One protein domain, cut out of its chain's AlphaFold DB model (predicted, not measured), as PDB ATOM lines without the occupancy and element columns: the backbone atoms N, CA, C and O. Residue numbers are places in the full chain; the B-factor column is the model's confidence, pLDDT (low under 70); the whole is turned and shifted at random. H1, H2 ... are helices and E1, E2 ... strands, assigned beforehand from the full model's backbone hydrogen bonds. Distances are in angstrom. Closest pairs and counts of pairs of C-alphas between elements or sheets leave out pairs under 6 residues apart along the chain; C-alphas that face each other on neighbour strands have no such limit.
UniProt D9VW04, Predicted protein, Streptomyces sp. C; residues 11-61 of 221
ATOM      1  N   ALA A  11      32.118  46.367 -14.344       80.25
ATOM      2  CA  ALA A  11      30.840  46.303 -13.644       80.25
ATOM      3  C   ALA A  11      30.574  44.862 -13.184       80.25
ATOM      4  O   ALA A  11      30.217  43.984 -13.967       80.25
ATOM      5  N   SER A  12      30.809  44.607 -11.899       85.88
ATOM      6  CA  SER A  12      30.545  43.320 -11.262       85.88
ATOM      7  C   SER A  12      29.265  43.395 -10.434       85.88
ATOM      8  O   SER A  12      28.962  44.429  -9.836       85.88
ATOM      9  N   ALA A  13      28.527  42.287 -10.332       87.06
ATOM     10  CA  ALA A  13      27.281  42.235  -9.561       87.06
ATOM     11  C   ALA A  13      27.419  42.714  -8.090       87.06
ATOM     12  O   ALA A  13      26.519  43.406  -7.601       87.06
ATOM     13  N   PRO A  14      28.521  42.430  -7.357       85.75
ATOM     14  CA  PRO A  14      28.742  43.005  -6.027       85.75
ATOM     15  C   PRO A  14      28.871  44.532  -6.032       85.75
ATOM     16  O   PRO A  14      28.375  45.189  -5.116       85.75
ATOM     17  N   LEU A  15      29.511  45.104  -7.056       87.44
ATOM     18  CA  LEU A  15      29.693  46.547  -7.196       87.44
ATOM     19  C   LEU A  15      28.378  47.247  -7.565       87.44
ATOM     20  O   LEU A  15      28.062  48.280  -6.981       87.44
ATOM     21  N   GLU A  16      27.556  46.647  -8.429       88.75
ATOM     22  CA  GLU A  16      26.202  47.139  -8.728       88.75
ATOM     23  C   GLU A  16      25.303  47.135  -7.483       88.75
ATOM     24  O   GLU A  16      24.621  48.122  -7.185       88.75
ATOM     25  N   ARG A  17      25.338  46.049  -6.699       90.44
ATOM     26  CA  ARG A  17      24.612  45.974  -5.424       90.44
ATOM     27  C   ARG A  17      25.095  47.045  -4.451       90.44
ATOM     28  O   ARG A  17      24.269  47.716  -3.830       90.44
ATOM     29  N   LEU A  18      26.410  47.221  -4.317       91.25
ATOM     30  CA  LEU A  18      26.991  48.248  -3.456       91.25
ATOM     31  C   LEU A  18      26.581  49.658  -3.899       91.25
ATOM     32  O   LEU A  18      26.191  50.458  -3.053       91.25
ATOM     33  N   ALA A  19      26.574  49.948  -5.202       90.12
ATOM     34  CA  ALA A  19      26.089  51.221  -5.733       90.12
ATOM     35  C   ALA A  19      24.621  51.479  -5.344       90.12
ATOM     36  O   ALA A  19      24.263  52.593  -4.961       90.12
ATOM     37  N   GLY A  20      23.779  50.439  -5.355       90.44
ATOM     38  CA  GLY A  20      22.408  50.510  -4.843       90.44
ATOM     39  C   GLY A  20      22.329  50.830  -3.345       90.44
ATOM     40  O   GLY A  20      21.526  51.670  -2.939       90.44
ATOM     41  N   LEU A  21      23.182  50.204  -2.529       89.12
ATOM     42  CA  LEU A  21      23.243  50.422  -1.077       89.12
ATOM     43  C   LEU A  21      23.778  51.813  -0.703       89.12
ATOM     44  O   LEU A  21      23.334  52.388   0.288       89.12
ATOM     45  N   CYS A  22      24.693  52.360  -1.503       90.06
ATOM     46  CA  CYS A  22      25.343  53.650  -1.277       90.06
ATOM     47  C   CYS A  22      24.551  54.859  -1.806       90.06
ATOM     48  O   CYS A  22      25.055  55.984  -1.740       90.06
ATOM     49  N   ARG A  23      23.313  54.663  -2.294       87.38
ATOM     50  CA  ARG A  23      22.389  55.771  -2.619       87.38
ATOM     51  C   ARG A  23      22.097  56.661  -1.409       87.38
ATOM     52  O   ARG A  23      21.807  57.841  -1.572       87.38
ATOM     53  N   THR A  24      22.201  56.093  -0.210       81.19
ATOM     54  CA  THR A  24      22.136  56.803   1.069       81.19
ATOM     55  C   THR A  24      23.443  56.548   1.819       81.19
ATOM     56  O   THR A  24      23.922  55.411   1.782       81.19
ATOM     57  N   PRO A  25      24.014  57.541   2.530       83.31
ATOM     58  CA  PRO A  25      25.236  57.324   3.290       83.31
ATOM     59  C   PRO A  25      25.084  56.156   4.275       83.31
ATOM     60  O   PRO A  25      24.164  56.140   5.097       83.31
ATOM     61  N   ALA A  26      25.991  55.177   4.214       84.88
ATOM     62  CA  ALA A  26      25.977  54.009   5.103       84.88
ATOM     63  C   ALA A  26      27.347  53.746   5.745       84.88
ATOM     64  O   ALA A  26      28.383  54.037   5.158       84.88
ATOM     65  N   THR A  27      27.368  53.204   6.966       84.50
ATOM     66  CA  THR A  27      28.621  52.840   7.648       84.50
ATOM     67  C   THR A  27      29.227  51.565   7.041       84.50
ATOM     68  O   THR A  27      28.466  50.704   6.585       84.50
ATOM     69  N   PRO A  28      30.561  51.357   7.097       86.75
ATOM     70  CA  PRO A  28      31.206  50.141   6.597       86.75
ATOM     71  C   PRO A  28      30.621  48.875   7.207       86.75
ATOM     72  O   PRO A  28      30.346  47.914   6.502       86.75
ATOM     73  N   ALA A  29      30.335  48.894   8.512       84.12
ATOM     74  CA  ALA A  29      29.727  47.760   9.191       84.12
ATOM     75  C   ALA A  29      28.340  47.418   8.620       84.12
ATOM     76  O   ALA A  29      28.026  46.238   8.465       84.12
ATOM     77  N   ARG A  30      27.514  48.423   8.300       86.00
ATOM     78  CA  ARG A  30      26.194  48.213   7.690       86.00
ATOM     79  C   ARG A  30      26.321  47.709   6.254       86.00
ATOM     80  O   ARG A  30      25.603  46.785   5.882       86.00
ATOM     81  N   LEU A  31      27.240  48.280   5.477       89.75
ATOM     82  CA  LEU A  31      27.519  47.847   4.108       89.75
ATOM     83  C   LEU A  31      28.034  46.405   4.078       89.75
ATOM     84  O   LEU A  31      27.494  45.583   3.348       89.75
ATOM     85  N   ALA A  32      28.995  46.062   4.936       91.00
ATOM     86  CA  ALA A  32      29.520  44.707   5.046       91.00
ATOM     87  C   ALA A  32      28.436  43.708   5.455       91.00
ATOM     88  O   ALA A  32      28.375  42.623   4.896       91.00
ATOM     89  N   ALA A  33      27.546  44.073   6.384       88.38
ATOM     90  CA  ALA A  33      26.413  43.223   6.755       88.38
ATOM     91  C   ALA A  33      25.455  42.964   5.580       88.38
ATOM     92  O   ALA A  33      24.931  41.864   5.461       88.38
ATOM     93  N   ALA A  34      25.225  43.969   4.731       89.06
ATOM     94  CA  ALA A  34      24.333  43.869   3.577       89.06
ATOM     95  C   ALA A  34      24.973  43.156   2.371       89.06
ATOM     96  O   ALA A  34      24.262  42.593   1.539       89.06
ATOM     97  N   LEU A  35      26.305  43.194   2.259       88.62
ATOM     98  CA  LEU A  35      27.060  42.520   1.202       88.62
ATOM     99  C   LEU A  35      27.415  41.069   1.544       88.62
ATOM    100  O   LEU A  35      27.518  40.252   0.633       88.62
ATOM    101  N   ALA A  36      27.633  40.759   2.823       90.56
ATOM    102  CA  ALA A  36      28.125  39.457   3.248       90.56
ATOM    103  C   ALA A  36      27.127  38.333   2.946       90.56
ATOM    104  O   ALA A  36      25.940  38.418   3.268       90.56
ATOM    105  N   ALA A  37      27.643  37.225   2.411       85.56
ATOM    106  CA  ALA A  37      26.974  35.940   2.537       85.56
ATOM    107  C   ALA A  37      26.950  35.513   4.022       85.56
ATOM    108  O   ALA A  37      27.769  35.999   4.816       85.56
ATOM    109  N   PRO A  38      26.044  34.606   4.435       80.00
ATOM    110  CA  PRO A  38      26.044  34.079   5.797       80.00
ATOM    111  C   PRO A  38      27.437  33.565   6.194       80.00
ATOM    112  O   PRO A  38      27.979  32.672   5.551       80.00
ATOM    113  N   GLY A  39      28.026  34.154   7.240       75.69
ATOM    114  CA  GLY A  39      29.359  33.794   7.743       75.69
ATOM    115  C   GLY A  39      30.544  34.569   7.151       75.69
ATOM    116  O   GLY A  39      31.641  34.443   7.683       75.69
ATOM    117  N   ASP A  40      30.347  35.424   6.139       90.38
ATOM    118  CA  ASP A  40      31.461  36.029   5.383       90.38
ATOM    119  C   ASP A  40      31.620  37.552   5.564       90.38
ATOM    120  O   ASP A  40      31.978  38.317   4.664       90.38
ATOM    121  N   ARG A  41      31.334  38.039   6.773       90.19
ATOM    122  CA  ARG A  41      31.420  39.477   7.084       90.19
ATOM    123  C   ARG A  41      32.847  40.022   6.990       90.19
ATOM    124  O   ARG A  41      33.035  41.195   6.673       90.19
ATOM    125  N   ALA A  42      33.841  39.180   7.272       90.69
ATOM    126  CA  ALA A  42      35.245  39.556   7.202       90.69
ATOM    127  C   ALA A  42      35.696  39.808   5.754       90.69
ATOM    128  O   ALA A  42      36.339  40.828   5.510       90.69
ATOM    129  N   ALA A  43      35.317  38.954   4.792       91.38
ATOM    130  CA  ALA A  43      35.648  39.204   3.389       91.38
ATOM    131  C   ALA A  43      34.899  40.422   2.841       91.38
ATOM    132  O   ALA A  43      35.494  41.223   2.126       91.38
ATOM    133  N   ALA A  44      33.638  40.630   3.239       92.50
ATOM    134  CA  ALA A  44      32.896  41.834   2.865       92.50
ATOM    135  C   ALA A  44      33.581  43.121   3.367       92.50
ATOM    136  O   ALA A  44      33.685  44.090   2.621       92.50
ATOM    137  N   MET A  45      34.096  43.128   4.603       92.19
ATOM    138  CA  MET A  45      34.893  44.250   5.119       92.19
ATOM    139  C   MET A  45      36.203  44.433   4.348       92.19
ATOM    140  O   MET A  45      36.529  45.557   3.986       92.19
ATOM    141  N   ALA A  46      36.931  43.350   4.059       91.88
ATOM    142  CA  ALA A  46      38.172  43.423   3.289       91.88
ATOM    143  C   ALA A  46      37.940  43.951   1.862       91.88
ATOM    144  O   ALA A  46      38.753  44.715   1.348       91.88
ATOM    145  N   TYR A  47      36.820  43.582   1.238       91.94
ATOM    146  CA  TYR A  47      36.406  44.115  -0.056       91.94
ATOM    147  C   TYR A  47      36.104  45.617   0.018       91.94
ATOM    148  O   TYR A  47      36.583  46.375  -0.817       91.94
ATOM    149  N   LEU A  48      35.371  46.078   1.039       92.69
ATOM    150  CA  LEU A  48      35.131  47.512   1.237       92.69
ATOM    151  C   LEU A  48      36.435  48.285   1.469       92.69
ATOM    152  O   LEU A  48      36.607  49.340   0.867       92.69
ATOM    153  N   ASP A  49      37.360  47.748   2.267       90.50
ATOM    154  CA  ASP A  49      38.685  48.347   2.476       90.50
ATOM    155  C   ASP A  49      39.440  48.486   1.140       90.50
ATOM    156  O   ASP A  49      39.973  49.553   0.847       90.50
ATOM    157  N   GLN A  50      39.409  47.462   0.274       91.00
ATOM    158  CA  GLN A  50      40.008  47.537  -1.066       91.00
ATOM    159  C   GLN A  50      39.368  48.619  -1.941       91.00
ATOM    160  O   GLN A  50      40.076  49.317  -2.662       91.00
ATOM    161  N   LEU A  51      38.043  48.779  -1.889       91.75
ATOM    162  CA  LEU A  51      37.354  49.824  -2.650       91.75
ATOM    163  C   LEU A  51      37.679  51.231  -2.133       91.75
ATOM    164  O   LEU A  51      37.764  52.163  -2.932       91.75
ATOM    165  N   VAL A  52      37.871  51.393  -0.822       90.50
ATOM    166  CA  VAL A  52      38.350  52.649  -0.223       90.50
ATOM    167  C   VAL A  52      39.778  52.942  -0.677       90.50
ATOM    168  O   VAL A  52      40.049  54.048  -1.139       90.50
ATOM    169  N   ASP A  53      40.670  51.953  -0.607       88.00
ATOM    170  CA  ASP A  53      42.061  52.085  -1.052       88.00
ATOM    171  C   ASP A  53      42.155  52.397  -2.557       88.00
ATOM    172  O   ASP A  53      43.035  53.144  -2.985       88.00
ATOM    173  N   ALA A  54      41.219  51.872  -3.355       89.06
ATOM    174  CA  ALA A  54      41.081  52.168  -4.779       89.06
ATOM    175  C   ALA A  54      40.395  53.519  -5.074       89.06
ATOM    176  O   ALA A  54      40.279  53.895  -6.237       89.06
ATOM    177  N   GLY A  55      39.913  54.244  -4.058       88.19
ATOM    178  CA  GLY A  55      39.225  55.529  -4.224       88.19
ATOM    179  C   GLY A  55      37.811  55.431  -4.813       88.19
ATOM    180  O   GLY A  55      37.246  56.445  -5.213       88.19
ATOM    181  N   LEU A  56      37.221  54.233  -4.855       90.31
ATOM    182  CA  LEU A  56      35.873  53.991  -5.389       90.31
ATOM    183  C   LEU A  56      34.767  54.315  -4.380       90.31
ATOM    184  O   LEU A  56      33.603  54.465  -4.750       90.31
ATOM    185  N   LEU A  57      35.121  54.413  -3.099       90.19
ATOM    186  CA  LEU A  57      34.231  54.861  -2.038       90.19
ATOM    187  C   LEU A  57      34.723  56.197  -1.494       90.19
ATOM    188  O   LEU A  57      35.861  56.318  -1.042       90.19
ATOM    189  N   VAL A  58      33.835  57.190  -1.501       87.38
ATOM    190  CA  VAL A  58      34.124  58.519  -0.963       87.38
ATOM    191  C   VAL A  58      33.577  58.599   0.463       87.38
ATOM    192  O   VAL A  58      32.370  58.391   0.661       87.38
ATOM    193  N   PRO A  59      34.423  58.885   1.471       85.62
ATOM    194  CA  PRO A  59      33.937  59.122   2.818       85.62
ATOM    195  C   PRO A  59      33.064  60.373   2.805       85.62
ATOM    196  O   PRO A  59      33.499  61.448   2.390       85.62
ATOM    197  N   VAL A  60      31.827  60.242   3.268       87.75
ATOM    198  CA  VAL A  60      30.929  61.378   3.454       87.75
ATOM    199  C   VAL A  60      31.139  61.905   4.869       87.75
ATOM    200  O   VAL A  60      31.046  61.129   5.831       87.75
ATOM    201  N   PRO A  61      31.409  63.212   5.032       83.62
ATOM    202  CA  PRO A  61      31.452  63.826   6.346       83.62
ATOM    203  C   PRO A  61      30.153  63.533   7.112       83.62
ATOM    204  O   PRO A  61      29.067  63.661   6.546       83.62
TER     205      PRO A  61
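AT A GLANCE: This is residues 11 to 61 of the 221 residues of the protein "Predicted protein" of Streptomyces sp. C (UniProt D9VW04). Three short helices make a triangle by their centres, with H2 at the corner that touches both of the others: H2 packs on the longer H3 at a steep tilt of 63 degrees and touches H1 at a steep tilt of 54 degrees, while H1 and H3 stay apart. After H3 the chain turns, and a very short strand, E1, trails off away from H1 and H2. The printed part has 51 residues with three named helices and one named strand, in the order H1, H2, H3, E1; E1 pairs with no named strand, and the class is mostly helix. The whole is compact, with a radius of gyration of the C-alphas of 10.2 A, and it spans 29 by 21 by 20 A.

HOW THE PARTS SIT: Start with H1, residues 13 to 21, and go on to H2, residues 28 to 35. These two touch, and their closest C-alphas are those of Leu 21 and Leu 31, 7.2 A apart. Their lines stand at a steep tilt of 54 degrees, opposite ways. Next look at H3, residues 41 to 53, which touches H2 with 12 pairs of C-alphas within 8 A. The closest C-alphas there are those of Ala 32 and Ala 44, 4.9 A apart, and the two helices stand at a steep tilt of 63 degrees, opposite ways. H1 and H3 are apart. Last comes E1, residues 58 to 60, which is apart from H1 and from H2. Its closest C-alpha pair with H3 is that of Val 58 and Val 52, 7.3 A apart. On the backbone, every O i to N i+4 pair of H1, H2 and H3 is within hydrogen-bond range.

IN THESE COORDINATES: Find C-alpha 13 at (27.281, 42.235, -9.561), where H1 begins; Leu 21 ends it, 12.5 A from there. H2 runs from Pro 28 to Leu 35, 10.2 A between their C-alphas. Go on to C-alpha 41 at (31.420, 39.477, 7.084), where H3, the longest helix with 13 residues, begins; it ends at Asp 53, 18.4 A on. E1 runs from Val 58 to Val 60, and you find C-alpha 60 at (30.929, 61.378, 3.454).

THE WHOLE: The two C-alphas farthest apart are those of Pro 38 and Pro 61, 30.2 A. The links from H2 to H3, with 5 residues, and from H3 to E1, with 4, are tight; the link from H1 to H2, with 6, is short. The printed part has no cut. The mean pLDDT of the printed part of this model is 88.1, and no printed residue is under 70.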